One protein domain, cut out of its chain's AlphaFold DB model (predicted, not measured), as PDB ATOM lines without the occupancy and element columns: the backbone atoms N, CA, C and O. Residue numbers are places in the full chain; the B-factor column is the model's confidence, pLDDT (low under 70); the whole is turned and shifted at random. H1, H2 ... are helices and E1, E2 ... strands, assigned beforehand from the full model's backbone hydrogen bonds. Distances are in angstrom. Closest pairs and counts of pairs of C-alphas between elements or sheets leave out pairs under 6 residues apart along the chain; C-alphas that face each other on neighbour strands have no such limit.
ATOM      1  N   SER A  17     125.604 125.110 164.230       94.69
ATOM      2  CA  SER A  17     126.070 126.408 164.726       94.69
ATOM      3  C   SER A  17     126.540 127.302 163.574       94.69
ATOM      4  O   SER A  17     127.093 126.803 162.597       94.69
ATOM      5  N   TYR A  18     126.317 128.608 163.699       96.12
ATOM      6  CA  TYR A  18     126.627 129.639 162.715       96.12
ATOM      7  C   TYR A  18     127.020 130.942 163.431       96.12
ATOM      8  O   TYR A  18     126.213 131.563 164.118       96.12
ATOM      9  N   ALA A  19     128.273 131.362 163.286       96.56
ATOM     10  CA  ALA A  19     128.879 132.484 163.996       96.56
ATOM     11  C   ALA A  19     128.100 133.811 163.880       96.56
ATOM     12  O   ALA A  19     127.931 134.462 164.913       96.56
ATOM     13  N   PRO A  20     127.525 134.188 162.716       96.50
ATOM     14  CA  PRO A  20     126.694 135.391 162.605       96.50
ATOM     15  C   PRO A  20     125.415 135.396 163.449       96.50
ATOM     16  O   PRO A  20     124.789 136.444 163.568       96.50
ATOM     17  N   ASN A  21     125.014 134.264 164.034       95.69
ATOM     18  CA  ASN A  21     123.905 134.215 164.990       95.69
ATOM     19  C   ASN A  21     124.320 134.657 166.404       95.69
ATOM     20  O   ASN A  21     123.445 134.979 167.206       95.69
ATOM     21  N   GLY A  22     125.628 134.715 166.690       94.50
ATOM     22  CA  GLY A  22     126.209 135.124 167.971       94.50
ATOM     23  C   GLY A  22     125.967 134.151 169.129       94.50
ATOM     24  O   GLY A  22     125.197 133.198 169.018       94.50
ATOM     25  N   GLY A  23     126.643 134.382 170.254       92.19
ATOM     26  CA  GLY A  23     126.507 133.583 171.474       92.19
ATOM     27  C   GLY A  23     125.306 134.008 172.335       92.19
ATOM     28  O   GLY A  23     124.285 133.317 172.341       92.19
ATOM     29  N   PRO A  24     125.408 135.123 173.083       90.75
ATOM     30  CA  PRO A  24     124.364 135.625 173.978       90.75
ATOM     31  C   PRO A  24     123.287 136.440 173.263       90.75
ATOM     32  O   PRO A  24     122.146 136.454 173.715       90.75
ATOM     33  N   PHE A  25     123.621 137.065 172.136       92.81
ATOM     34  CA  PHE A  25     122.690 137.783 171.274       92.81
ATOM     35  C   PHE A  25     123.209 137.790 169.832       92.81
ATOM     36  O   PHE A  25     124.402 137.602 169.590       92.81
ATOM     37  N   THR A  26     122.319 138.037 168.870       94.50
ATOM     38  CA  THR A  26     122.701 138.127 167.458       94.50
ATOM     39  C   THR A  26     123.377 139.470 167.143       94.50
ATOM     40  O   THR A  26     122.773 140.508 167.438       94.50
ATOM     41  N   PRO A  27     124.575 139.490 166.515       95.25
ATOM     42  CA  PRO A  27     125.363 140.686 166.179       95.25
ATOM     43  C   PRO A  27     124.755 141.540 165.046       95.25
ATOM     44  O   PRO A  27     125.457 142.019 164.160       95.25
ATOM     45  N   SER A  28     123.441 141.733 165.047       95.44
ATOM     46  CA  SER A  28     122.697 142.600 164.133       95.44
ATOM     47  C   SER A  28     121.463 143.172 164.832       95.44
ATOM     48  O   SER A  28     121.028 142.671 165.874       95.44
ATOM     49  N   GLY A  29     120.892 144.232 164.259       95.00
ATOM     50  CA  GLY A  29     119.697 144.892 164.786       95.00
ATOM     51  C   GLY A  29     119.956 145.705 166.055       95.00
ATOM     52  O   GLY A  29     121.089 146.069 166.364       95.00
ATOM     53  N   ASP A  30     118.892 145.961 166.814       95.31
ATOM     54  CA  ASP A  30     118.874 146.956 167.897       95.31
ATOM     55  C   ASP A  30     119.080 146.318 169.263       95.31
ATOM     56  O   ASP A  30     118.326 145.417 169.629       95.31
ATOM     57  N   LEU A  31     120.102 146.737 170.001       95.00
ATOM     58  CA  LEU A  31     120.431 146.235 171.331       95.00
ATOM     59  C   LEU A  31     120.434 147.395 172.324       95.00
ATOM     60  O   LEU A  31     121.109 148.402 172.105       95.00
ATOM     61  N   ARG A  32     119.707 147.238 173.431       95.44
ATOM     62  CA  ARG A  32     119.759 148.161 174.567       95.44
ATOM     63  C   ARG A  32     120.588 147.530 175.679       95.44
ATOM     64  O   ARG A  32     120.242 146.463 176.173       95.44
ATOM     65  N   VAL A  33     121.668 148.196 176.067       96.44
ATOM     66  CA  VAL A  33     122.587 147.738 177.114       96.44
ATOM     67  C   VAL A  33     122.320 148.510 178.402       96.44
ATOM     68  O   VAL A  33     122.301 149.741 178.398       96.44
ATOM     69  N   LEU A  34     122.152 147.796 179.516       97.38
ATOM     70  CA  LEU A  34     122.161 148.400 180.849       97.38
ATOM     71  C   LEU A  34     123.608 148.578 181.322       97.38
ATOM     72  O   LEU A  34     124.341 147.596 181.438       97.38
ATOM     73  N   VAL A  35     124.016 149.807 181.640       97.44
ATOM     74  CA  VAL A  35     125.355 150.096 182.179       97.44
ATOM     75  C   VAL A  35     125.247 150.460 183.657       97.44
ATOM     76  O   VAL A  35     124.600 151.442 184.020       97.44
ATOM     77  N   ILE A  36     125.894 149.684 184.525       97.19
ATOM     78  CA  ILE A  36     125.878 149.893 185.976       97.19
ATOM     79  C   ILE A  36     127.285 150.233 186.448       97.19
ATOM     80  O   ILE A  36     128.201 149.418 186.358       97.19
ATOM     81  N   TYR A  37     127.445 151.420 187.025       95.19
ATOM     82  CA  TYR A  37     128.674 151.793 187.717       95.19
ATOM     83  C   TYR A  37     128.606 151.334 189.172       95.19
ATOM     84  O   TYR A  37     127.712 151.736 189.919       95.19
ATOM     85  N   ALA A  38     129.553 150.498 189.581       94.50
ATOM     86  CA  ALA A  38     129.604 149.896 190.906       94.50
ATOM     87  C   ALA A  38     130.863 150.317 191.680       94.50
ATOM     88  O   ALA A  38     131.872 150.730 191.108       94.50
ATOM     89  N   GLY A  39     130.807 150.209 193.002       91.31
ATOM     90  CA  GLY A  39     131.937 150.466 193.894       91.31
ATOM     91  C   GLY A  39     131.792 149.723 195.216       91.31
ATOM     92  O   GLY A  39     130.828 148.982 195.426       91.31
ATOM     93  N   PHE A  40     132.735 149.946 196.123       89.06
ATOM     94  CA  PHE A  40     132.747 149.308 197.438       89.06
ATOM     95  C   PHE A  40     132.426 150.317 198.538       89.06
ATOM     96  O   PHE A  40     132.808 151.484 198.476       89.06
ATOM     97  N   GLU A  41     131.713 149.878 199.570       88.50
ATOM     98  CA  GLU A  41     131.503 150.693 200.765       88.50
ATOM     99  C   GLU A  41     132.861 151.104 201.368       88.50
ATOM    100  O   GLU A  41     133.713 150.261 201.646       88.50
ATOM    101  N   GLY A  42     133.080 152.411 201.538       79.38
ATOM    102  CA  GLY A  42     134.341 152.959 202.055       79.38
ATOM    103  C   GLY A  42     135.464 153.134 201.021       79.38
ATOM    104  O   GLY A  42     136.531 153.622 201.384       79.38
ATOM    105  N   ASP A  43     135.246 152.820 199.736       80.69
ATOM    106  CA  ASP A  43     136.262 153.031 198.686       80.69
ATOM    107  C   ASP A  43     136.620 154.508 198.450       80.69
ATOM    108  O   ASP A  43     137.679 154.819 197.914       80.69
ATOM    109  N   CYS A  44     135.771 155.429 198.908       74.38
ATOM    110  CA  CYS A  44     135.967 156.864 198.743       74.38
ATOM    111  C   CYS A  44     137.000 157.489 199.687       74.38
ATOM    112  O   CYS A  44     137.399 158.625 199.449       74.38
ATOM    113  N   SER A  45     137.372 156.821 200.785       69.31
ATOM    114  CA  SER A  45     138.258 157.401 201.810       69.31
ATOM    115  C   SER A  45     139.734 157.037 201.638       69.31
ATOM    116  O   SER A  45     140.577 157.618 202.317       69.31
ATOM    117  N   ASN A  46     140.062 156.086 200.758       62.75
ATOM    118  CA  ASN A  46     141.434 155.629 200.540       62.75
ATOM    119  C   ASN A  46     142.012 156.248 199.260       62.75
ATOM    120  O   ASN A  46     141.854 155.722 198.165       62.75
ATOM    121  N   ASP A  47     142.718 157.363 199.442       52.06
ATOM    122  CA  ASP A  47     143.273 158.245 198.400       52.06
ATOM    123  C   ASP A  47     144.457 157.649 197.609       52.06
ATOM    124  O   ASP A  47     144.980 158.249 196.676       52.06
ATOM    125  N   GLN A  48     144.951 156.469 197.988       50.88
ATOM    126  CA  GLN A  48     146.325 156.113 197.630       50.88
ATOM    127  C   GLN A  48     146.555 155.647 196.199       50.88
ATOM    128  O   GLN A  48     147.711 155.465 195.842       50.88
ATOM    129  N   ASN A  49     145.536 155.472 195.358       50.94
ATOM    130  CA  ASN A  49     145.804 155.009 194.006       50.94
ATOM    131  C   ASN A  49     144.813 155.638 192.980       50.94
ATOM    132  O   ASN A  49     143.637 155.302 192.919       50.94
ATOM    133  N   ASN A  50     145.311 156.598 192.192       51.47
ATOM    134  CA  ASN A  50     144.925 157.020 190.828       51.47
ATOM    135  C   ASN A  50     143.442 157.024 190.379       51.47
ATOM    136  O   ASN A  50     143.153 156.706 189.222       51.47
ATOM    137  N   GLY A  51     142.490 157.441 191.214       51.81
ATOM    138  CA  GLY A  51     141.189 157.894 190.711       51.81
ATOM    139  C   GLY A  51     141.383 159.172 189.893       51.81
ATOM    140  O   GLY A  51     141.306 160.262 190.449       51.81
ATOM    141  N   GLY A  52     141.722 159.048 188.605       61.94
ATOM    142  CA  GLY A  52     141.923 160.192 187.715       61.94
ATOM    143  C   GLY A  52     140.716 161.141 187.720       61.94
ATOM    144  O   GLY A  52     139.619 160.776 188.152       61.94
ATOM    145  N   SER A  53     140.892 162.358 187.199       66.06
ATOM    146  CA  SER A  53     139.847 163.398 187.129       66.06
ATOM    147  C   SER A  53     138.521 162.935 186.501       66.06
ATOM    148  O   SER A  53     137.485 163.537 186.764       66.06
ATOM    149  N   ALA A  54     138.548 161.861 185.707       74.38
ATOM    150  CA  ALA A  54     137.401 161.257 185.036       74.38
ATOM    151  C   ALA A  54     136.434 160.486 185.965       74.38
ATOM    152  O   ALA A  54     135.253 160.347 185.644       74.38
ATOM    153  N   TRP A  55     136.901 159.989 187.119       81.44
ATOM    154  CA  TRP A  55     136.045 159.384 188.153       81.44
ATOM    155  C   TRP A  55     136.553 159.782 189.556       81.44
ATOM    156  O   TRP A  55     137.108 158.949 190.289       81.44
ATOM    157  N   PRO A  56     136.417 161.073 189.920       67.00
ATOM    158  CA  PRO A  56     137.171 161.699 191.005       67.00
ATOM    159  C   PRO A  56     136.782 161.173 192.392       67.00
ATOM    160  O   PRO A  56     135.612 160.899 192.677       67.00
ATOM    161  N   LEU A  57     137.779 160.987 193.262       64.88
ATOM    162  CA  LEU A  57     137.606 160.634 194.681       64.88
ATOM    163  C   LEU A  57     137.141 161.877 195.463       64.88
ATOM    164  O   LEU A  57     137.576 162.986 195.166       64.88
ATOM    165  N   GLY A  58     136.220 161.728 196.426       64.69
ATOM    166  CA  GLY A  58     135.727 162.871 197.207       64.69
ATOM    167  C   GLY A  58     134.405 162.652 197.950       64.69
ATOM    168  O   GLY A  58     133.911 161.533 198.068       64.69
ATOM    169  N   THR A  59     133.822 163.750 198.448       61.12
ATOM    170  CA  THR A  59     132.604 163.783 199.289       61.12
ATOM    171  C   THR A  59     131.337 163.278 198.598       61.12
ATOM    172  O   THR A  59     130.374 162.943 199.284       61.12
ATOM    173  N   ASN A  60     131.326 163.200 197.265       70.44
ATOM    174  CA  ASN A  60     130.221 162.635 196.498       70.44
ATOM    175  C   ASN A  60     130.570 161.228 196.003       70.44
ATOM    176  O   ASN A  60     130.837 161.004 194.824       70.44
ATOM    177  N   CYS A  61     130.581 160.287 196.942       73.69
ATOM    178  CA  CYS A  61     130.781 158.868 196.680       73.69
ATOM    179  C   CYS A  61     129.861 158.323 195.589       73.69
ATOM    180  O   CYS A  61     130.286 157.493 194.799       73.69
ATOM    181  N   ASP A  62     128.625 158.802 195.505       79.69
ATOM    182  CA  ASP A  62     127.611 158.215 194.630       79.69
ATOM    183  C   ASP A  62     127.660 158.752 193.190       79.69
ATOM    184  O   ASP A  62     126.837 158.368 192.355       79.69
ATOM    185  N   ALA A  63     128.635 159.618 192.885       84.75
ATOM    186  CA  ALA A  63     128.814 160.192 191.562       84.75
ATOM    187  C   ALA A  63     129.220 159.138 190.517       84.75
ATOM    188  O   ALA A  63     130.139 158.329 190.707       84.75
ATOM    189  N   LEU A  64     128.544 159.208 189.373       90.69
ATOM    190  CA  LEU A  64     128.936 158.529 188.145       90.69
ATOM    191  C   LEU A  64     130.218 159.167 187.571       90.69
ATOM    192  O   LEU A  64     130.487 160.342 187.844       90.69
ATOM    193  N   PRO A  65     131.015 158.430 186.778       90.06
ATOM    194  CA  PRO A  65     132.142 159.028 186.071       90.06
ATOM    195  C   PRO A  65     131.675 160.098 185.076       90.06
ATOM    196  O   PRO A  65     130.587 160.000 184.510       90.06
ATOM    197  N   SER A  66     132.517 161.099 184.808       90.81
ATOM    198  CA  SER A  66     132.160 162.220 183.921       90.81
ATOM    199  C   SER A  66     131.940 161.803 182.464       90.81
ATOM    200  O   SER A  66     131.296 162.530 181.716       90.81
ATOM    201  N   PHE A  67     132.466 160.644 182.064       90.69
ATOM    202  CA  PHE A  67     132.284 160.064 180.733       90.69
ATOM    203  C   PHE A  67     131.072 159.126 180.634       90.69
ATOM    204  O   PHE A  67     130.853 158.557 179.569       90.69
ATOM    205  N   ALA A  68     130.296 158.920 181.708       91.06
ATOM    206  CA  ALA A  68     129.238 157.904 181.742       91.06
ATOM    207  C   ALA A  68     128.232 158.031 180.586       91.06
ATOM    208  O   ALA A  68     127.857 157.032 179.980       91.06
ATOM    209  N   SER A  69     127.853 159.264 180.243       86.44
ATOM    210  CA  SER A  69     126.937 159.587 179.143       86.44
ATOM    211  C   SER A  69     127.593 159.620 177.759       86.44
ATOM    212  O   SER A  69     126.901 159.801 176.770       86.44
ATOM    213  N   ASN A  70     128.919 159.489 177.665       91.00
ATOM    214  CA  ASN A  70     129.669 159.672 176.415       91.00
ATOM    215  C   ASN A  70     130.112 158.340 175.794       91.00
ATOM    216  O   ASN A  70     130.775 158.322 174.757       91.00
ATOM    217  N   LEU A  71     129.795 157.214 176.437       94.56
ATOM    218  CA  LEU A  71     130.154 155.894 175.926       94.56
ATOM    219  C   LEU A  71     129.207 155.426 174.820       94.56
ATOM    220  O   LEU A  71     129.662 154.773 173.882       94.56
ATOM    221  N   PHE A  72     127.925 155.775 174.914       97.56
ATOM    222  CA  PHE A  72     126.871 155.317 174.015       97.56
ATOM    223  C   PHE A  72     125.972 156.470 173.581       97.56
ATOM    224  O   PHE A  72     125.939 157.517 174.217       97.56
ATOM    225  N   TYR A  73     125.223 156.236 172.512       98.00
ATOM    226  CA  TYR A  73     124.012 156.977 172.202       98.00
ATOM    227  C   TYR A  73     122.872 156.568 173.137       98.00
ATOM    228  O   TYR A  73     122.803 155.412 173.578       98.00
ATOM    229  N   ASP A  74     121.962 157.511 173.374       94.94
ATOM    230  CA  ASP A  74     120.773 157.317 174.205       94.94
ATOM    231  C   ASP A  74     119.593 156.763 173.385       94.94
ATOM    232  O   ASP A  74     118.739 156.050 173.927       94.94
ATOM    233  N   ASP A  75     119.545 157.057 172.076       95.69
ATOM    234  CA  ASP A  75     118.446 156.668 171.193       95.69
ATOM    235  C   ASP A  75     118.916 156.031 169.870       95.69
ATOM    236  O   ASP A  75     119.975 156.325 169.315       95.69
ATOM    237  N   PHE A  76     118.091 155.136 169.319       96.50
ATOM    238  CA  PHE A  76     118.340 154.504 168.023       96.50
ATOM    239  C   PHE A  76     118.228 155.476 166.838       96.50
ATOM    240  O   PHE A  76     118.652 155.126 165.732       96.50
ATOM    241  N   THR A  77     117.678 156.679 167.036       97.12
ATOM    242  CA  THR A  77     117.668 157.749 166.029       97.12
ATOM    243  C   THR A  77     119.016 158.440 165.853       97.12
ATOM    244  O   THR A  77     119.213 159.101 164.836       97.12
ATOM    245  N   ASP A  78     119.943 158.279 166.799       97.62
ATOM    246  CA  ASP A  78     121.239 158.969 166.775       97.62
ATOM    247  C   ASP A  78     122.213 158.358 165.755       97.62
ATOM    248  O   ASP A  78     123.216 158.970 165.388       97.62
ATOM    249  N   PHE A  79     121.920 157.159 165.250       98.19
ATOM    250  CA  PHE A  79     122.761 156.453 164.289       98.19
ATOM    251  C   PHE A  79     122.645 157.043 162.884       98.19
ATOM    252  O   PHE A  79     121.601 156.951 162.235       98.19
ATOM    253  N   ALA A  80     123.761 157.545 162.355       96.94
ATOM    254  CA  ALA A  80     123.874 157.938 160.959       96.94
ATOM    255  C   ALA A  80     125.216 157.504 160.360       96.94
ATOM    256  O   ALA A  80     126.244 157.437 161.032       96.94
ATOM    257  N   SER A  81     125.231 157.223 159.053       95.25
ATOM    258  CA  SER A  81     126.441 156.781 158.340       95.25
ATOM    259  C   SER A  81     127.582 157.799 158.375       95.25
ATOM    260  O   SER A  81     128.734 157.402 158.236       95.25
ATOM    261  N   GLY A  82     127.265 159.087 158.544       95.69
ATOM    262  CA  GLY A  82     128.229 160.190 158.586       95.69
ATOM    263  C   GLY A  82     128.713 160.581 159.984       95.69
ATOM    264  O   GLY A  82     129.436 161.568 160.090       95.69
ATOM    265  N   ASN A  83     128.316 159.868 161.043       96.81
ATOM    266  CA  ASN A  83     128.741 160.196 162.404       96.81
ATOM    267  C   ASN A  83     130.252 160.009 162.575       96.81
ATOM    268  O   ASN A  83     130.813 158.984 162.178       96.81
ATOM    269  N   THR A  84     130.901 160.991 163.201       95.31
ATOM    270  CA  THR A  84     132.358 161.027 163.403       95.31
ATOM    271  C   THR A  84     132.785 160.872 164.861       95.31
ATOM    272  O   THR A  84     133.981 160.809 165.142       95.31
ATOM    273  N   ASP A  85     131.840 160.812 165.801       95.31
ATOM    274  CA  ASP A  85     132.150 160.602 167.211       95.31
ATOM    275  C   ASP A  85     132.703 159.191 167.460       95.31
ATOM    276  O   ASP A  85     132.401 158.237 166.744       95.31
ATOM    277  N   LYS A  86     133.518 159.054 168.509       94.69
ATOM    278  CA  LYS A  86     134.130 157.782 168.915       94.69
ATOM    279  C   LYS A  86     133.354 157.116 170.060       94.69
ATOM    280  O   LYS A  86     133.969 156.633 171.015       94.69
ATOM    281  N   THR A  87     132.018 157.157 170.031       97.00
ATOM    282  CA  THR A  87     131.191 156.355 170.951       97.00
ATOM    283  C   THR A  87     131.260 154.875 170.566       97.00
ATOM    284  O   THR A  87     131.538 154.521 169.417       97.00
ATOM    285  N   LEU A  88     130.977 153.986 171.520       97.50
ATOM    286  CA  LEU A  88     130.837 152.551 171.258       97.50
ATOM    287  C   LEU A  88     129.651 152.275 170.327       97.50
ATOM    288  O   LEU A  88     129.735 151.405 169.464       97.50
ATOM    289  N   SER A  89     128.576 153.059 170.445       98.25
ATOM    290  CA  SER A  89     127.429 153.007 169.537       98.25
ATOM    291  C   SER A  89     127.850 153.211 168.083       98.25
ATOM    292  O   SER A  89     127.566 152.359 167.238       98.25
ATOM    293  N   ASN A  90     128.588 154.287 167.789       97.94
ATOM    294  CA  ASN A  90     129.063 154.541 166.433       97.94
ATOM    295  C   ASN A  90     130.071 153.477 165.969       97.94
ATOM    296  O   ASN A  90     129.992 153.042 164.823       97.94
ATOM    297  N   TYR A  91     130.961 152.998 166.849       97.88
ATOM    298  CA  TYR A  91     131.944 151.954 166.520       97.88
ATOM    299  C   TYR A  91     131.273 150.701 165.935       97.88
ATOM    300  O   TYR A  91     131.565 150.305 164.802       97.88
ATOM    301  N   PHE A  92     130.321 150.105 166.663       98.06
ATOM    302  CA  PHE A  92     129.657 148.870 166.226       98.06
ATOM    303  C   PHE A  92     128.756 149.086 165.010       98.06
ATOM    304  O   PHE A  92     128.672 148.218 164.135       98.06
ATOM    305  N   TYR A  93     128.129 150.257 164.904       98.25
ATOM    306  CA  TYR A  93     127.331 150.605 163.737       98.25
ATOM    307  C   TYR A  93     128.188 150.739 162.474       98.25
ATOM    308  O   TYR A  93     127.886 150.121 161.454       98.25
ATOM    309  N   GLN A  94     129.292 151.489 162.534       97.62
ATOM    310  CA  GLN A  94     130.200 151.658 161.396       97.62
ATOM    311  C   GLN A  94     130.841 150.330 160.981       97.62
ATOM    312  O   GLN A  94     130.976 150.075 159.785       97.62
ATOM    313  N   ALA A  95     131.179 149.462 161.940       97.44
ATOM    314  CA  ALA A  95     131.756 148.151 161.654       97.44
ATOM    315  C   ALA A  95     130.776 147.194 160.945       97.44
ATOM    316  O   ALA A  95     131.207 146.399 160.110       97.44
ATOM    317  N   SER A  96     129.474 147.283 161.245       98.12
ATOM    318  CA  SER A  96     128.459 146.310 160.806       98.12
ATOM    319  C   SER A  96     127.564 146.755 159.640       98.12
ATOM    320  O   SER A  96     126.901 145.921 159.026       98.12
ATOM    321  N   ARG A  97     127.530 148.051 159.297       97.44
ATOM    322  CA  ARG A  97     126.547 148.631 158.352       97.44
ATOM    323  C   ARG A  97     126.715 148.305 156.873       97.44
ATOM    324  O   ARG A  97     125.872 148.712 156.078       97.44
ATOM    325  N   LEU A  98     127.811 147.665 156.483       97.00
ATOM    326  CA  LEU A  98     128.146 147.479 155.072       97.00
ATOM    327  C   LEU A  98     127.556 146.194 154.469       97.00
ATOM    328  O   LEU A  98     127.581 146.048 153.249       97.00
ATOM    329  N   ASN A  99     126.975 145.295 155.274       96.19
ATOM    330  CA  ASN A  99     126.251 144.144 154.734       96.19
ATOM    331  C   ASN A  99     124.863 144.567 154.205       96.19
ATOM    332  O   ASN A  99     124.027 145.003 154.996       96.19
ATOM    333  N   PRO A 100     124.545 144.376 152.912       94.25
ATOM    334  CA  PRO A 100     123.234 144.740 152.368       94.25
ATOM    335  C   PRO A 100     122.095 143.790 152.783       94.25
ATOM    336  O   PRO A 100     120.926 144.115 152.592       94.25
ATOM    337  N   THR A 101     122.414 142.607 153.311       94.19
ATOM    338  CA  THR A 101     121.448 141.548 153.656       94.19
ATOM    339  C   THR A 101     121.142 141.451 155.149       94.19
ATOM    340  O   THR A 101     120.237 140.713 155.537       94.19
ATOM    341  N   ARG A 102     121.874 142.185 155.996       94.00
ATOM    342  CA  ARG A 102     121.712 142.167 157.454       94.00
ATOM    343  C   ARG A 102     121.561 143.585 157.983       94.00
ATOM    344  O   ARG A 102     122.250 144.497 157.542       94.00
ATOM    345  N   SER A 103     120.686 143.760 158.967       95.44
ATOM    346  CA  SER A 103     120.589 145.031 159.684       95.44
ATOM    347  C   SER A 103     121.895 145.319 160.436       95.44
ATOM    348  O   SER A 103     122.424 144.399 161.070       95.44
ATOM    349  N   PRO A 104     122.395 146.569 160.441       97.19
ATOM    350  CA  PRO A 104     123.541 146.936 161.265       97.19
ATOM    351  C   PRO A 104     123.260 146.662 162.742       97.19
ATOM    352  O   PRO A 104     122.116 146.743 163.196       97.19
ATOM    353  N   LEU A 105     124.312 146.370 163.497       97.50
ATOM    354  CA  LEU A 105     124.264 146.327 164.949       97.50
ATOM    355  C   LEU A 105     124.213 147.762 165.488       97.50
ATOM    356  O   LEU A 105     125.177 148.518 165.372       97.50
ATOM    357  N   ARG A 106     123.079 148.133 166.084       97.56
ATOM    358  CA  ARG A 106     122.877 149.416 166.764       97.56
ATOM    359  C   ARG A 106     122.819 149.166 168.264       97.56
ATOM    360  O   ARG A 106     121.902 148.502 168.734       97.56
ATOM    361  N   ILE A 107     123.796 149.680 169.007       97.38
ATOM    362  CA  ILE A 107     123.871 149.522 170.466       97.38
ATOM    363  C   ILE A 107     123.611 150.866 171.135       97.38
ATOM    364  O   ILE A 107     124.425 151.772 170.985       97.38
ATOM    365  N   VAL A 108     122.530 150.990 171.898       97.62
ATOM    366  CA  VAL A 108     122.312 152.127 172.812       97.62
ATOM    367  C   VAL A 108     122.617 151.692 174.239       97.62
ATOM    368  O   VAL A 108     122.396 150.531 174.595       97.62
ATOM    369  N   GLY A 109     123.133 152.604 175.053       96.62
ATOM    370  CA  GLY A 109     123.509 152.324 176.436       96.62
ATOM    371  C   GLY A 109     122.742 153.227 177.383       96.62
ATOM    372  O   GLY A 109     122.819 154.439 177.266       96.62
ATOM    373  N   GLU A 110     122.025 152.646 178.340       96.25
ATOM    374  CA  GLU A 110     121.302 153.408 179.360       96.25
ATOM    375  C   GLU A 110     121.969 153.169 180.715       96.25
ATOM    376  O   GLU A 110     122.056 152.039 181.211       96.25
ATOM    377  N   VAL A 111     122.493 154.248 181.291       96.62
ATOM    378  CA  VAL A 111     123.232 154.214 182.552       96.62
ATOM    379  C   VAL A 111     122.255 154.166 183.725       96.62
ATOM    380  O   VAL A 111     121.373 155.017 183.841       96.62
ATOM    381  N   TYR A 112     122.440 153.210 184.639       96.31
ATOM    382  CA  TYR A 112     121.735 153.232 185.920       96.31
ATOM    383  C   TYR A 112     122.098 154.533 186.668       96.31
ATOM    384  O   TYR A 112     123.284 154.805 186.868       96.31
ATOM    385  N   PRO A 113     121.120 155.359 187.089       93.62
ATOM    386  CA  PRO A 113     121.337 156.778 187.403       93.62
ATOM    387  C   PRO A 113     122.189 157.060 188.649       93.62
ATOM    388  O   PRO A 113     122.438 158.220 188.973       93.62
ATOM    389  N   LYS A 114     122.608 156.028 189.386       92.81
ATOM    390  CA  LYS A 114     123.394 156.146 190.617       92.81
ATOM    391  C   LYS A 114     124.533 155.141 190.598       92.81
ATOM    392  O   LYS A 114     124.369 154.034 190.096       92.81
ATOM    393  N   ARG A 115     125.660 155.461 191.229       93.19
ATOM    394  CA  ARG A 115     126.645 154.421 191.546       93.19
ATOM    395  C   ARG A 115     126.037 153.420 192.539       93.19
ATOM    396  O   ARG A 115     125.385 153.821 193.501       93.19
ATOM    397  N   VAL A 116     126.290 152.128 192.351       94.94
ATOM    398  CA  VAL A 116     125.871 151.073 193.285       94.94
ATOM    399  C   VAL A 116     127.042 150.655 194.166       94.94
ATOM    400  O   VAL A 116     127.959 149.966 193.723       94.94
ATOM    401  N   SER A 117     127.014 151.063 195.432       92.88
ATOM    402  CA  SER A 117     128.001 150.632 196.427       92.88
ATOM    403  C   SER A 117     127.559 149.358 197.141       92.88
ATOM    404  O   SER A 117     126.451 149.293 197.680       92.88
ATOM    405  N   ILE A 118     128.447 148.364 197.163       93.69
ATOM    406  CA  ILE A 118     128.242 147.075 197.832       93.69
ATOM    407  C   ILE A 118     129.289 146.840 198.925       93.69
ATOM    408  O   ILE A 118     130.390 147.391 198.885       93.69
ATOM    409  N   SER A 119     128.976 145.976 199.889       90.94
ATOM    410  CA  SER A 119     129.935 145.537 200.904       90.94
ATOM    411  C   SER A 119     130.865 144.427 200.380       90.94
ATOM    412  O   SER A 119     130.429 143.452 199.751       90.94
ATOM    413  N   GLY A 120     132.165 144.553 200.671       85.25
ATOM    414  CA  GLY A 120     133.214 143.595 200.298       85.25
ATOM    415  C   GLY A 120     134.381 144.239 199.543       85.25
ATOM    416  O   GLY A 120     134.490 145.458 199.491       85.25
ATOM    417  N   THR A 121     135.263 143.412 198.975       77.69
ATOM    418  CA  THR A 121     136.460 143.852 198.219       77.69
ATOM    419  C   THR A 121     136.598 143.191 196.841       77.69
ATOM    420  O   THR A 121     137.569 143.433 196.120       77.69
ATOM    421  N   SER A 122     135.640 142.343 196.465       81.38
ATOM    422  CA  SER A 122     135.605 141.606 195.201       81.38
ATOM    423  C   SER A 122     134.391 142.010 194.373       81.38
ATOM    424  O   SER A 122     133.317 142.217 194.941       81.38
ATOM    425  N   ALA A 123     134.542 142.066 193.048       79.38
ATOM    426  CA  ALA A 123     133.443 142.304 192.119       79.38
ATOM    427  C   ALA A 123     132.381 141.190 192.215       79.38
ATOM    428  O   ALA A 123     132.544 140.106 191.664       79.38
ATOM    429  N   ASP A 124     131.317 141.454 192.975       88.12
ATOM    430  CA  ASP A 124     130.193 140.550 193.228       88.12
ATOM    431  C   ASP A 124     128.908 141.163 192.650       88.12
ATOM    432  O   ASP A 124     128.202 141.929 193.313       88.12
ATOM    433  N   ASN A 125     128.634 140.863 191.378       94.25
ATOM    434  CA  ASN A 125     127.525 141.472 190.635       94.25
ATOM    435  C   ASN A 125     126.155 141.136 191.236       94.25
ATOM    436  O   ASN A 125     125.241 141.953 191.174       94.25
ATOM    437  N   TYR A 126     125.999 139.966 191.866       94.19
ATOM    438  CA  TYR A 126     124.749 139.580 192.526       94.19
ATOM    439  C   TYR A 126     124.353 140.603 193.603       94.19
ATOM    440  O   TYR A 126     123.195 141.019 193.670       94.19
ATOM    441  N   LYS A 127     125.322 141.094 194.389       95.56
ATOM    442  CA  LYS A 127     125.072 142.140 195.393       95.56
ATOM    443  C   LYS A 127     124.695 143.473 194.762       95.56
ATOM    444  O   LYS A 127     123.937 144.228 195.366       95.56
ATOM    445  N   VAL A 128     125.219 143.773 193.572       96.62
ATOM    446  CA  VAL A 128     124.866 144.986 192.822       96.62
ATOM    447  C   VAL A 128     123.388 144.933 192.442       96.62
ATOM    448  O   VAL A 128     122.647 145.857 192.774       96.62
ATOM    449  N   PHE A 129     122.931 143.829 191.845       96.94
ATOM    450  CA  PHE A 129     121.523 143.657 191.473       96.94
ATOM    451  C   PHE A 129     120.592 143.682 192.692       96.94
ATOM    452  O   PHE A 129     119.622 144.438 192.697       96.94
ATOM    453  N   GLN A 130     120.938 142.968 193.769       96.25
ATOM    454  CA  GLN A 130     120.186 143.021 195.031       96.25
ATOM    455  C   GLN A 130     120.076 144.432 195.598       96.25
ATOM    456  O   GLN A 130     119.022 144.838 196.082       96.25
ATOM    457  N   LYS A 131     121.172 145.195 195.565       96.44
ATOM    458  CA  LYS A 131     121.184 146.564 196.072       96.44
ATOM    459  C   LYS A 131     120.270 147.462 195.245       96.44
ATOM    460  O   LYS A 131     119.581 148.285 195.843       96.44
ATOM    461  N   ILE A 132     120.216 147.289 193.923       96.94
ATOM    462  CA  ILE A 132     119.275 148.025 193.067       96.94
ATOM    463  C   ILE A 132     117.841 147.654 193.442       96.94
ATOM    464  O   ILE A 132     117.074 148.551 193.755       96.94
ATOM    465  N   GLU A 133     117.488 146.370 193.541       95.81
ATOM    466  CA  GLU A 133     116.123 145.964 193.923       95.81
ATOM    467  C   GLU A 133     115.692 146.495 195.296       95.81
ATOM    468  O   GLU A 133     114.547 146.901 195.483       95.81
ATOM    469  N   LEU A 134     116.613 146.514 196.262       95.94
ATOM    470  CA  LEU A 134     116.339 147.013 197.608       95.94
ATOM    471  C   LEU A 134     116.198 148.538 197.664       95.94
ATOM    472  O   LEU A 134     115.447 149.045 198.496       95.94
ATOM    473  N   THR A 135     116.947 149.276 196.842       95.56
ATOM    474  CA  THR A 135     117.004 150.748 196.916       95.56
ATOM    475  C   THR A 135     116.169 151.457 195.848       95.56
ATOM    476  O   THR A 135     115.807 152.616 196.044       95.56
ATOM    477  N   ASP A 136     115.830 150.768 194.761       96.00
ATOM    478  CA  ASP A 136     114.953 151.207 193.677       96.00
ATOM    479  C   ASP A 136     114.026 150.053 193.231       96.00
ATOM    480  O   ASP A 136     114.164 149.503 192.136       96.00
ATOM    481  N   PRO A 137     113.044 149.665 194.069       95.19
ATOM    482  CA  PRO A 137     112.100 148.590 193.746       95.19
ATOM    483  C   PRO A 137     111.178 148.921 192.560       95.19
ATOM    484  O   PRO A 137     110.423 148.065 192.106       95.19
ATOM    485  N   THR A 138     111.203 150.167 192.075       95.31
ATOM    486  CA  THR A 138     110.439 150.640 190.914       95.31
ATOM    487  C   THR A 138     111.251 150.656 189.622       95.31
ATOM    488  O   THR A 138     110.709 151.032 188.580       95.31
ATOM    489  N   PHE A 139     112.528 150.264 189.669       96.06
ATOM    490  CA  PHE A 139     113.383 150.222 188.492       96.06
ATOM    491  C   PHE A 139     112.783 149.299 187.422       96.06
ATOM    492  O   PHE A 139     112.457 148.137 187.676       96.06
ATOM    493  N   ASN A 140     112.606 149.828 186.211       95.38
ATOM    494  CA  ASN A 140     111.929 149.115 185.134       95.38
ATOM    495  C   ASN A 140     112.892 148.193 184.375       95.38
ATOM    496  O   ASN A 140     113.396 148.539 183.305       95.38
ATOM    497  N   TRP A 141     113.108 146.996 184.915       95.00
ATOM    498  CA  TRP A 141     113.964 145.981 184.302       95.00
ATOM    499  C   TRP A 141     113.483 145.514 182.922       95.00
ATOM    500  O   TRP A 141     114.314 145.199 182.072       95.00
ATOM    501  N   SER A 142     112.171 145.520 182.654       93.56
ATOM    502  CA  SER A 142     111.621 145.008 181.389       93.56
ATOM    503  C   SER A 142     111.980 145.874 180.180       93.56
ATOM    504  O   SER A 142     111.790 145.455 179.047       93.56
ATOM    505  N   ARG A 143     112.492 147.096 180.389       92.81
ATOM    506  CA  ARG A 143     113.007 147.940 179.301       92.81
ATOM    507  C   ARG A 143     114.266 147.343 178.658       92.81
ATOM    508  O   ARG A 143     114.579 147.693 177.524       92.81
ATOM    509  N   TYR A 144     114.981 146.471 179.363       94.56
ATOM    510  CA  TYR A 144     116.229 145.855 178.906       94.56
ATOM    511  C   TYR A 144     116.046 144.422 178.406       94.56
ATOM    512  O   TYR A 144     117.033 143.725 178.239       94.56
ATOM    513  N   ASP A 145     114.804 143.987 178.211       93.94
ATOM    514  CA  ASP A 145     114.415 142.656 177.743       93.94
ATOM    515  C   ASP A 145     113.579 142.831 176.469       93.94
ATOM    516  O   ASP A 145     112.352 142.932 176.504       93.94
ATOM    517  N   ASN A 146     114.263 143.012 175.342       90.44
ATOM    518  CA  ASN A 146     113.658 143.312 174.044       90.44
ATOM    519  C   ASN A 146     113.965 142.243 172.990       90.44
ATOM    520  O   ASN A 146     113.452 142.309 171.864       90.44
ATOM    521  N   ARG A 147     114.813 141.271 173.327       90.12
ATOM    522  CA  ARG A 147     115.237 140.177 172.459       90.12
ATOM    523  C   ARG A 147     114.958 138.837 173.129       90.12
ATOM    524  O   ARG A 147     114.505 138.741 174.259       90.12
ATOM    525  N   ILE A 148     115.194 137.776 172.366       88.81
ATOM    526  CA  ILE A 148     115.336 136.438 172.928       88.81
ATOM    527  C   ILE A 148     116.827 136.223 173.151       88.81
ATOM    528  O   ILE A 148     117.620 136.320 172.208       88.81
ATOM    529  N   ASN A 149     117.207 135.926 174.387       85.56
ATOM    530  CA  ASN A 149     118.605 135.736 174.742       85.56
ATOM    531  C   ASN A 149     119.114 134.360 174.318       85.56
ATOM    532  O   ASN A 149     118.356 133.407 174.132       85.56
ATOM    533  N   SER A 150     120.439 134.233 174.274       85.62
ATOM    534  CA  SER A 150     121.141 132.963 174.050       85.62
ATOM    535  C   SER A 150     120.753 132.262 172.736       85.62
ATOM    536  O   SER A 150     120.316 131.109 172.766       85.62
ATOM    537  N   PRO A 151     120.940 132.914 171.569       89.19
ATOM    538  CA  PRO A 151     120.875 132.229 170.282       89.19
ATOM    539  C   PRO A 151     121.832 131.033 170.203       89.19
ATOM    540  O   PRO A 151     121.551 130.115 169.432       89.19
ATOM    541  N   ASP A 152     122.923 131.017 170.990       92.19
ATOM    542  CA  ASP A 152     123.892 129.910 171.079       92.19
ATOM    543  C   ASP A 152     124.381 129.479 169.688       92.19
ATOM    544  O   ASP A 152     124.467 128.299 169.343       92.19
ATOM    545  N   PHE A 153     124.615 130.484 168.843       94.75
ATOM    546  CA  PHE A 153     125.013 130.372 167.447       94.75
ATOM    547  C   PHE A 153     124.003 129.659 166.535       94.75
ATOM    548  O   PHE A 153     124.300 129.406 165.373       94.75
ATOM    549  N   LYS A 154     122.797 129.330 166.997       94.06
ATOM    550  CA  LYS A 154     121.824 128.532 166.228       94.06
ATOM    551  C   LYS A 154     120.758 129.373 165.544       94.06
ATOM    552  O   LYS A 154     120.333 129.022 164.450       94.06
ATOM    553  N   TYR A 155     120.351 130.480 166.155       92.44
ATOM    554  CA  TYR A 155     119.196 131.248 165.694       92.44
ATOM    555  C   TYR A 155     119.517 132.731 165.529       92.44
ATOM    556  O   TYR A 155     120.266 133.302 166.315       92.44
ATOM    557  N   ASP A 156     118.921 133.359 164.521       91.31
ATOM    558  CA  ASP A 156     118.958 134.810 164.363       91.31
ATOM    559  C   ASP A 156     117.799 135.432 165.160       91.31
ATOM    560  O   ASP A 156     116.631 135.296 164.790       91.31
ATOM    561  N   TYR A 157     118.128 136.097 166.267       89.56
ATOM    562  CA  TYR A 157     117.198 136.841 167.122       89.56
ATOM    563  C   TYR A 157     117.423 138.354 167.022       89.56
ATOM    564  O   TYR A 157     117.242 139.089 167.992       89.56
ATOM    565  N   SER A 158     117.841 138.842 165.848       84.25
ATOM    566  CA  SER A 158     118.084 140.275 165.633       84.25
ATOM    567  C   SER A 158     116.817 141.122 165.503       84.25
ATOM    568  O   SER A 158     116.887 142.349 165.590       84.25
ATOM    569  N   THR A 159     115.650 140.501 165.307       79.75
ATOM    570  CA  THR A 159     114.365 141.205 165.271       79.75
ATOM    571  C   THR A 159     113.870 141.523 166.677       79.75
ATOM    572  O   THR A 159     113.828 140.642 167.534       79.75
ATOM    573  N   TRP A 160     113.421 142.761 166.878       69.75
ATOM    574  CA  TRP A 160     112.786 143.218 168.114       69.75
ATOM    575  C   TRP A 160     111.545 142.368 168.446       69.75
ATOM    576  O   TRP A 160     110.693 142.160 167.577       69.75
ATOM    577  N   GLY A 161     111.450 141.859 169.678       73.06
ATOM    578  CA  GLY A 161     110.447 140.870 170.091       73.06
ATOM    579  C   GLY A 161     109.811 141.158 171.454       73.06
ATOM    580  O   GLY A 161     110.010 142.216 172.039       73.06
ATOM    581  N   SER A 162     109.008 140.214 171.959       70.88
ATOM    582  CA  SER A 162     108.236 140.352 173.208       70.88
ATOM    583  C   SER A 162     109.041 140.166 174.505       70.88
ATOM    584  O   SER A 162     108.420 139.982 175.551       70.88
ATOM    585  N   GLY A 163     110.375 140.178 174.438       83.12
ATOM    586  CA  GLY A 163     111.253 139.763 175.538       83.12
ATOM    587  C   GLY A 163     111.092 138.284 175.921       83.12
ATOM    588  O   GLY A 163     110.125 137.618 175.522       83.12
ATOM    589  N   ASP A 164     112.042 137.740 176.679       90.38
ATOM    590  CA  ASP A 164     112.003 136.378 177.231       90.38
ATOM    591  C   ASP A 164     112.078 136.325 178.773       90.38
ATOM    592  O   ASP A 164     112.211 135.247 179.366       90.38
ATOM    593  N   GLY A 165     111.925 137.474 179.435       91.19
ATOM    594  CA  GLY A 165     112.026 137.641 180.885       91.19
ATOM    595  C   GLY A 165     113.466 137.795 181.385       91.19
ATOM    596  O   GLY A 165     113.703 137.728 182.602       91.19
ATOM    597  N   LYS A 166     114.441 137.954 180.482       94.00
ATOM    598  CA  LYS A 166     115.858 138.128 180.810       94.00
ATOM    599  C   LYS A 166     116.375 139.435 180.237       94.00
ATOM    600  O   LYS A 166     116.026 139.840 179.145       94.00
ATOM    601  N   ILE A 167     117.273 140.074 180.971       95.12
ATOM    602  CA  ILE A 167     117.974 141.255 180.468       95.12
ATOM    603  C   ILE A 167     118.841 140.853 179.267       95.12
ATOM    604  O   ILE A 167     119.697 139.980 179.409       95.12
ATOM    605  N   ASP A 168     118.646 141.513 178.125       93.75
ATOM    606  CA  ASP A 168     119.351 141.294 176.856       93.75
ATOM    607  C   ASP A 168     120.868 141.382 177.039       93.75
ATOM    608  O   ASP A 168     121.622 140.501 176.619       93.75
ATOM    609  N   TYR A 169     121.322 142.473 177.667       96.06
ATOM    610  CA  TYR A 169     122.735 142.695 177.933       96.06
ATOM    611  C   TYR A 169     122.980 143.701 179.063       96.06
ATOM    612  O   TYR A 169     122.412 144.796 179.076       96.06
ATOM    613  N   VAL A 170     123.873 143.360 179.995       96.81
ATOM    614  CA  VAL A 170     124.255 144.234 181.115       96.81
ATOM    615  C   VAL A 170     125.768 144.313 181.288       96.81
ATOM    616  O   VAL A 170     126.480 143.319 181.179       96.81
ATOM    617  N   VAL A 171     126.274 145.506 181.588       97.06
ATOM    618  CA  VAL A 171     127.690 145.734 181.878       97.06
ATOM    619  C   VAL A 171     127.840 146.344 183.260       97.06
ATOM    620  O   VAL A 171     127.262 147.390 183.550       97.06
ATOM    621  N   VAL A 172     128.638 145.695 184.109       97.00
ATOM    622  CA  VAL A 172     128.961 146.196 185.452       97.00
ATOM    623  C   VAL A 172     130.398 146.708 185.461       97.00
ATOM    624  O   VAL A 172     131.339 145.938 185.269       97.00
ATOM    625  N   ILE A 173     130.572 148.009 185.685       94.62
ATOM    626  CA  ILE A 173     131.873 148.685 185.684       94.62
ATOM    627  C   ILE A 173     132.237 149.050 187.118       94.62
ATOM    628  O   ILE A 173     131.626 149.942 187.713       94.62
ATOM    629  N   TYR A 174     133.237 148.374 187.683       91.38
ATOM    630  CA  TYR A 174     133.704 148.657 189.034       91.38
ATOM    631  C   TYR A 174     134.704 149.806 189.057       91.38
ATOM    632  O   TYR A 174     135.647 149.891 188.268       91.38
ATOM    633  N   ARG A 175     134.537 150.667 190.057       86.75
ATOM    634  CA  ARG A 175     135.501 151.700 190.413       86.75
ATOM    635  C   ARG A 175     136.723 151.088 191.099       86.75
ATOM    636  O   ARG A 175     136.858 151.125 192.320       86.75
ATOM    637  N   LYS A 176     137.627 150.510 190.315       80.81
ATOM    638  CA  LYS A 176     138.860 149.886 190.810       80.81
ATOM    639  C   LYS A 176     139.972 150.035 189.780       80.81
ATOM    640  O   LYS A 176     139.731 150.089 188.575       80.81
ATOM    641  N   LEU A 177     141.199 150.122 190.275       72.69
ATOM    642  CA  LEU A 177     142.378 150.421 189.469       72.69
ATOM    643  C   LEU A 177     142.930 149.241 188.712       72.69
ATOM    644  O   LEU A 177     142.982 148.125 189.233       72.69
ATOM    645  N   GLY A 178     143.442 149.562 187.530       69.88
ATOM    646  CA  GLY A 178     144.001 148.636 186.561       69.88
ATOM    647  C   GLY A 178     143.070 148.439 185.369       69.88
ATOM    648  O   GLY A 178     142.079 149.148 185.219       69.88
ATOM    649  N   SER A 179     143.408 147.446 184.553       68.81
ATOM    650  CA  SER A 179     142.612 146.978 183.422       68.81
ATOM    651  C   SER A 179     142.367 145.485 183.616       68.81
ATOM    652  O   SER A 179     143.319 144.705 183.645       68.81
ATOM    653  N   ALA A 180     141.124 145.104 183.895       81.00
ATOM    654  CA  ALA A 180     140.710 143.712 184.017       81.00
ATOM    655  C   ALA A 180     139.206 143.607 183.799       81.00
ATOM    656  O   ALA A 180     138.424 144.250 184.509       81.00
ATOM    657  N   GLY A 181     138.822 142.755 182.858       81.56
ATOM    658  CA  GLY A 181     137.447 142.367 182.619       81.56
ATOM    659  C   GLY A 181     137.252 140.863 182.761       81.56
ATOM    660  O   GLY A 181     138.202 140.082 182.836       81.56
ATOM    661  N   TYR A 182     135.988 140.484 182.870       86.56
ATOM    662  CA  TYR A 182     135.521 139.113 182.833       86.56
ATOM    663  C   TYR A 182     134.285 139.078 181.948       86.56
ATOM    664  O   TYR A 182     133.293 139.727 182.288       86.56
ATOM    665  N   ALA A 183     134.321 138.279 180.882       86.19
ATOM    666  CA  ALA A 183     133.240 138.055 179.919       86.19
ATOM    667  C   ALA A 183     132.020 137.303 180.502       86.19
ATOM    668  O   ALA A 183     131.520 136.330 179.938       86.19
ATOM    669  N   SER A 184     131.589 137.693 181.699       88.50
ATOM    670  CA  SER A 184     130.432 137.166 182.399       88.50
ATOM    671  C   SER A 184     130.006 138.114 183.518       88.50
ATOM    672  O   SER A 184     130.844 138.648 184.243       88.50
ATOM    673  N   VAL A 185     128.697 138.235 183.730       90.75
ATOM    674  CA  VAL A 185     128.097 138.934 184.884       90.75
ATOM    675  C   VAL A 185     127.603 137.990 185.982       90.75
ATOM    676  O   VAL A 185     127.241 138.443 187.067       90.75
ATOM    677  N   GLY A 186     127.648 136.676 185.748       90.12
ATOM    678  CA  GLY A 186     127.048 135.676 186.632       90.12
ATOM    679  C   GLY A 186     125.523 135.615 186.495       90.12
ATOM    680  O   GLY A 186     124.890 136.511 185.939       90.12
ATOM    681  N   ASN A 187     124.921 134.525 186.976       93.31
ATOM    682  CA  ASN A 187     123.467 134.367 186.947       93.31
ATOM    683  C   ASN A 187     122.815 135.098 188.126       93.31
ATOM    684  O   ASN A 187     123.281 134.989 189.262       93.31
ATOM    685  N   TYR A 188     121.693 135.767 187.869       94.81
ATOM    686  CA  TYR A 188     120.865 136.385 188.901       94.81
ATOM    687  C   TYR A 188     119.380 136.252 188.565       94.81
ATOM    688  O   TYR A 188     118.984 136.324 187.404       94.81
ATOM    689  N   THR A 189     118.535 136.068 189.573       96.00
ATOM    690  CA  THR A 189     117.077 136.098 189.409       96.00
ATOM    691  C   THR A 189     116.506 137.015 190.469       96.00
ATOM    692  O   THR A 189     116.589 136.710 191.658       96.00
ATOM    693  N   GLY A 190     115.963 138.140 190.015       92.44
ATOM    694  CA  GLY A 190     115.284 139.111 190.854       92.44
ATOM    695  C   GLY A 190     113.769 139.019 190.712       92.44
ATOM    696  O   GLY A 190     113.205 138.094 190.120       92.44
ATOM    697  N   THR A 191     113.087 140.013 191.255       91.06
ATOM    698  CA  THR A 191     111.636 140.145 191.196       91.06
ATOM    699  C   THR A 191     111.231 140.688 189.828       91.06
ATOM    700  O   THR A 191     111.294 141.887 189.578       91.06
ATOM    701  N   GLY A 192     110.799 139.796 188.934       87.06
ATOM    702  CA  GLY A 192     110.301 140.169 187.603       87.06
ATOM    703  C   GLY A 192     111.374 140.314 186.522       87.06
ATOM    704  O   GLY A 192     111.056 140.782 185.434       87.06
ATOM    705  N   PHE A 193     112.616 139.902 186.793       93.38
ATOM    706  CA  PHE A 193     113.691 139.845 185.802       93.38
ATOM    707  C   PHE A 193     114.708 138.754 186.140       93.38
ATOM    708  O   PHE A 193     114.813 138.287 187.278       93.38
ATOM    709  N   SER A 194     115.514 138.384 185.150       94.94
ATOM    710  CA  SER A 194     116.695 137.554 185.361       94.94
ATOM    711  C   SER A 194     117.868 138.020 184.500       94.94
ATOM    712  O   SER A 194     117.689 138.664 183.470       94.94
ATOM    713  N   VAL A 195     119.083 137.719 184.950       92.06
ATOM    714  CA  VAL A 195     120.335 137.961 184.229       92.06
ATOM    715  C   VAL A 195     120.997 136.612 184.004       92.06
ATOM    716  O   VAL A 195     121.156 135.832 184.947       92.06
ATOM    717  N   VAL A 196     121.376 136.337 182.760       90.44
ATOM    718  CA  VAL A 196     122.127 135.133 182.395       90.44
ATOM    719  C   VAL A 196     123.605 135.480 182.303       90.44
ATOM    720  O   VAL A 196     123.969 136.530 181.784       90.44
ATOM    721  N   SER A 197     124.456 134.574 182.781       87.56
ATOM    722  CA  SER A 197     125.896 134.784 182.949       87.56
ATOM    723  C   SER A 197     126.598 135.391 181.734       87.56
ATOM    724  O   SER A 197     127.438 136.261 181.917       87.56
ATOM    725  N   ASN A 198     126.266 134.946 180.520       85.44
ATOM    726  CA  ASN A 198     126.889 135.379 179.263       85.44
ATOM    727  C   ASN A 198     126.190 136.581 178.599       85.44
ATOM    728  O   ASN A 198     126.680 137.081 177.592       85.44
ATOM    729  N   CYS A 199     125.069 137.062 179.143       90.75
ATOM    730  CA  CYS A 199     124.335 138.233 178.648       90.75
ATOM    731  C   CYS A 199     124.885 139.518 179.286       90.75
ATOM    732  O   CYS A 199     124.154 140.346 179.830       90.75
ATOM    733  N   GLY A 200     126.211 139.640 179.291       92.44
ATOM    734  CA  GLY A 200     126.911 140.734 179.935       92.44
ATOM    735  C   GLY A 200     128.349 140.404 180.296       92.44
ATOM    736  O   GLY A 200     128.781 139.254 180.224       92.44
ATOM    737  N   PHE A 201     129.078 141.421 180.744       94.81
ATOM    738  CA  PHE A 201     130.405 141.251 181.332       94.81
ATOM    739  C   PHE A 201     130.660 142.238 182.477       94.81
ATOM    740  O   PHE A 201     129.938 143.221 182.677       94.81
ATOM    741  N   THR A 202     131.724 141.971 183.226       94.19
ATOM    742  CA  THR A 202     132.180 142.805 184.336       94.19
ATOM    743  C   THR A 202     133.541 143.392 184.028       94.19
ATOM    744  O   THR A 202     134.479 142.654 183.757       94.19
ATOM    745  N   MET A 203     133.684 144.708 184.153       92.50
ATOM    746  CA  MET A 203     134.993 145.352 184.239       92.50
ATOM    747  C   MET A 203     135.359 145.472 185.718       92.50
ATOM    748  O   MET A 203     134.916 146.400 186.393       92.50
ATOM    749  N   ASP A 204     136.120 144.509 186.246       85.00
ATOM    750  CA  ASP A 204     136.565 144.544 187.647       85.00
ATOM    751  C   ASP A 204     137.559 145.675 187.869       85.00
ATOM    752  O   ASP A 204     137.522 146.282 188.926       85.00
ATOM    753  N   LYS A 205     138.419 145.989 186.894       80.12
ATOM    754  CA  LYS A 205     139.349 147.120 186.962       80.12
ATOM    755  C   LYS A 205     139.206 147.964 185.701       80.12
ATOM    756  O   LYS A 205     139.489 147.479 184.609       80.12
ATOM    757  N   ALA A 206     138.762 149.204 185.871       75.50
ATOM    758  CA  ALA A 206     138.445 150.123 184.777       75.50
ATOM    759  C   ALA A 206     139.225 151.446 184.850       75.50
ATOM    760  O   ALA A 206     139.137 152.270 183.946       75.50
ATOM    761  N   LEU A 207     139.971 151.682 185.934       72.00
ATOM    762  CA  LEU A 207     140.703 152.927 186.153       72.00
ATOM    763  C   LEU A 207     142.185 152.735 185.790       72.00
ATOM    764  O   LEU A 207     143.005 152.381 186.643       72.00
ATOM    765  N   PHE A 208     142.537 152.958 184.522       67.75
ATOM    766  CA  PHE A 208     143.925 152.985 184.050       67.75
ATOM    767  C   PHE A 208     144.122 154.072 182.987       67.75
ATOM    768  O   PHE A 208     143.385 154.104 182.007       67.75
ATOM    769  N   GLY A 209     145.121 154.942 183.175       71.38
ATOM    770  CA  GLY A 209     145.486 155.986 182.209       71.38
ATOM    771  C   GLY A 209     144.312 156.888 181.805       71.38
ATOM    772  O   GLY A 209     143.649 157.480 182.660       71.38
ATOM    773  N   ASP A 210     144.078 156.986 180.495       79.62
ATOM    774  CA  ASP A 210     142.881 157.587 179.907       79.62
ATOM    775  C   ASP A 210     141.670 156.671 180.148       79.62
ATOM    776  O   ASP A 210     141.412 155.733 179.395       79.62
ATOM    777  N   VAL A 211     140.966 156.923 181.256       82.06
ATOM    778  CA  VAL A 211     139.903 156.049 181.774       82.06
ATOM    779  C   VAL A 211     138.793 155.819 180.745       82.06
ATOM    780  O   VAL A 211     138.316 154.695 180.618       82.06
ATOM    781  N   GLU A 212     138.383 156.848 179.998       89.06
ATOM    782  CA  GLU A 212     137.310 156.708 179.006       89.06
ATOM    783  C   GLU A 212     137.735 155.762 177.878       89.06
ATOM    784  O   GLU A 212     137.017 154.815 177.549       89.06
ATOM    785  N   ASN A 213     138.925 155.979 177.319       88.56
ATOM    786  CA  ASN A 213     139.455 155.150 176.243       88.56
ATOM    787  C   ASN A 213     139.795 153.728 176.720       88.56
ATOM    788  O   ASN A 213     139.522 152.763 176.008       88.56
ATOM    789  N   GLY A 214     140.285 153.572 177.953       86.38
ATOM    790  CA  GLY A 214     140.479 152.266 178.586       86.38
ATOM    791  C   GLY A 214     139.171 151.482 178.726       86.38
ATOM    792  O   GLY A 214     139.119 150.304 178.376       86.38
ATOM    793  N   VAL A 215     138.090 152.145 179.154       90.44
ATOM    794  CA  VAL A 215     136.749 151.542 179.222       90.44
ATOM    795  C   VAL A 215     136.242 151.170 177.830       90.44
ATOM    796  O   VAL A 215     135.725 150.073 177.658       90.44
ATOM    797  N   LYS A 216     136.411 152.021 176.811       93.31
ATOM    798  CA  LYS A 216     135.993 151.689 175.436       93.31
ATOM    799  C   LYS A 216     136.723 150.459 174.893       93.31
ATOM    800  O   LYS A 216     136.073 149.546 174.388       93.31
ATOM    801  N   GLY A 217     138.047 150.413 175.037       91.88
ATOM    802  CA  GLY A 217     138.860 149.279 174.594       91.88
ATOM    803  C   GLY A 217     138.467 147.983 175.304       91.88
ATOM    804  O   GLY A 217     138.212 146.975 174.649       91.88
ATOM    805  N   LEU A 218     138.320 148.029 176.634       90.88
ATOM    806  CA  LEU A 218     137.899 146.868 177.420       90.88
ATOM    807  C   LEU A 218     136.462 146.443 177.091       90.88
ATOM    808  O   LEU A 218     136.170 145.253 177.068       90.88
ATOM    809  N   PHE A 219     135.563 147.383 176.787       94.50
ATOM    810  CA  PHE A 219     134.198 147.051 176.380       94.50
ATOM    811  C   PHE A 219     134.197 146.212 175.107       94.50
ATOM    812  O   PHE A 219     133.507 145.200 175.040       94.50
ATOM    813  N   ILE A 220     134.964 146.632 174.102       95.69
ATOM    814  CA  ILE A 220     135.051 145.935 172.818       95.69
ATOM    815  C   ILE A 220     135.668 144.546 172.998       95.69
ATOM    816  O   ILE A 220     135.120 143.569 172.486       95.69
ATOM    817  N   HIS A 221     136.741 144.457 173.786       94.56
ATOM    818  CA  HIS A 221     137.407 143.201 174.128       94.56
ATOM    819  C   HIS A 221     136.458 142.210 174.810       94.56
ATOM    820  O   HIS A 221     136.278 141.085 174.344       94.56
ATOM    821  N   GLU A 222     135.799 142.629 175.893       94.06
ATOM    822  CA  GLU A 222     134.899 141.758 176.655       94.06
ATOM    823  C   GLU A 222     133.611 141.438 175.891       94.06
ATOM    824  O   GLU A 222     133.091 140.325 175.997       94.06
ATOM    825  N   LEU A 223     133.106 142.371 175.075       95.19
ATOM    826  CA  LEU A 223     131.980 142.083 174.195       95.19
ATOM    827  C   LEU A 223     132.352 141.027 173.158       95.19
ATOM    828  O   LEU A 223     131.528 140.175 172.876       95.19
ATOM    829  N   ALA A 224     133.555 141.032 172.585       95.31
ATOM    830  CA  ALA A 224     133.928 140.028 171.588       95.31
ATOM    831  C   ALA A 224     133.985 138.605 172.172       95.31
ATOM    832  O   ALA A 224     133.545 137.649 171.519       95.31
ATOM    833  N   HIS A 225     134.448 138.464 173.422       93.81
ATOM    834  CA  HIS A 225     134.395 137.196 174.157       93.81
ATOM    835  C   HIS A 225     132.970 136.672 174.286       93.81
ATOM    836  O   HIS A 225     132.719 135.499 174.022       93.81
ATOM    837  N   THR A 226     132.017 137.524 174.655       90.62
ATOM    838  CA  THR A 226     130.625 137.085 174.783       90.62
ATOM    839  C   THR A 226     129.988 136.896 173.405       90.62
ATOM    840  O   THR A 226     129.434 135.836 173.131       90.62
ATOM    841  N   LEU A 227     130.130 137.864 172.498       90.75
ATOM    842  CA  LEU A 227     129.474 137.931 171.194       90.75
ATOM    843  C   LEU A 227     129.777 136.723 170.308       90.75
ATOM    844  O   LEU A 227     128.851 136.157 169.727       90.75
ATOM    845  N   ILE A 228     131.049 136.327 170.208       92.31
ATOM    846  CA  ILE A 228     131.494 135.264 169.293       92.31
ATOM    847  C   ILE A 228     132.506 134.286 169.889       92.31
ATOM    848  O   ILE A 228     133.134 133.535 169.141       92.31
ATOM    849  N   ASN A 229     132.651 134.255 171.218       92.81
ATOM    850  CA  ASN A 229     133.617 133.384 171.892       92.81
ATOM    851  C   ASN A 229     135.041 133.597 171.352       92.81
ATOM    852  O   ASN A 229     135.769 132.644 171.053       92.81
ATOM    853  N   TYR A 230     135.393 134.868 171.141       94.19
ATOM    854  CA  TYR A 230     136.608 135.247 170.434       94.19
ATOM    855  C   TYR A 230     137.862 134.922 171.264       94.19
ATOM    856  O   TYR A 230     137.897 135.217 172.453       94.19
TER     857      TYR A 230
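AT A GLANCE: This is residues 17 to 230 of the 875 residues of the protein "Por_Secre_tail domain-containing protein" of Sporocytophaga myxococcoides (UniProt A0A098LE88). Little is regular here: long loops surround one strongly twisted sheet, with H4 and H2 on opposite faces and H1 beside edge strand E2. Of 214 printed residues, 78 are in four named helices and six named strands, a mixed class. The whole is compact, radius of gyration of the C-alphas 16.9 A, spanning 53 by 40 by 29 A.

IN THESE COORDINATES: Find C-alpha 29 at (119.697, 144.892, 164.786); E1 runs from there to residue 40, 35.4 A. Next come H1, 88 to 96; E2, 105 to 111; E3, 116 to 118; H2, 125 to 135; H3, 141 to 144; E4, 170 to 174; E5, 180 to 182; E6, 200 to 205. H4, 211 to 228, ends at (131.494, 135.264, 169.293).

HOW THE PARTS SIT: E1 has parallel E2 and E3 on one side, E4 on the other; N 31 and O 106 are 2.8 A apart. E5 and E6 form a hairpin. H4's height over the sheet is 8.4 A; H3 only grazes it. H1, H2 and H4 have every O i to N i+4 pair within hydrogen-bond range.

THE WHOLE: Long link 41 to 87 includes low-confidence residues 45 to 53.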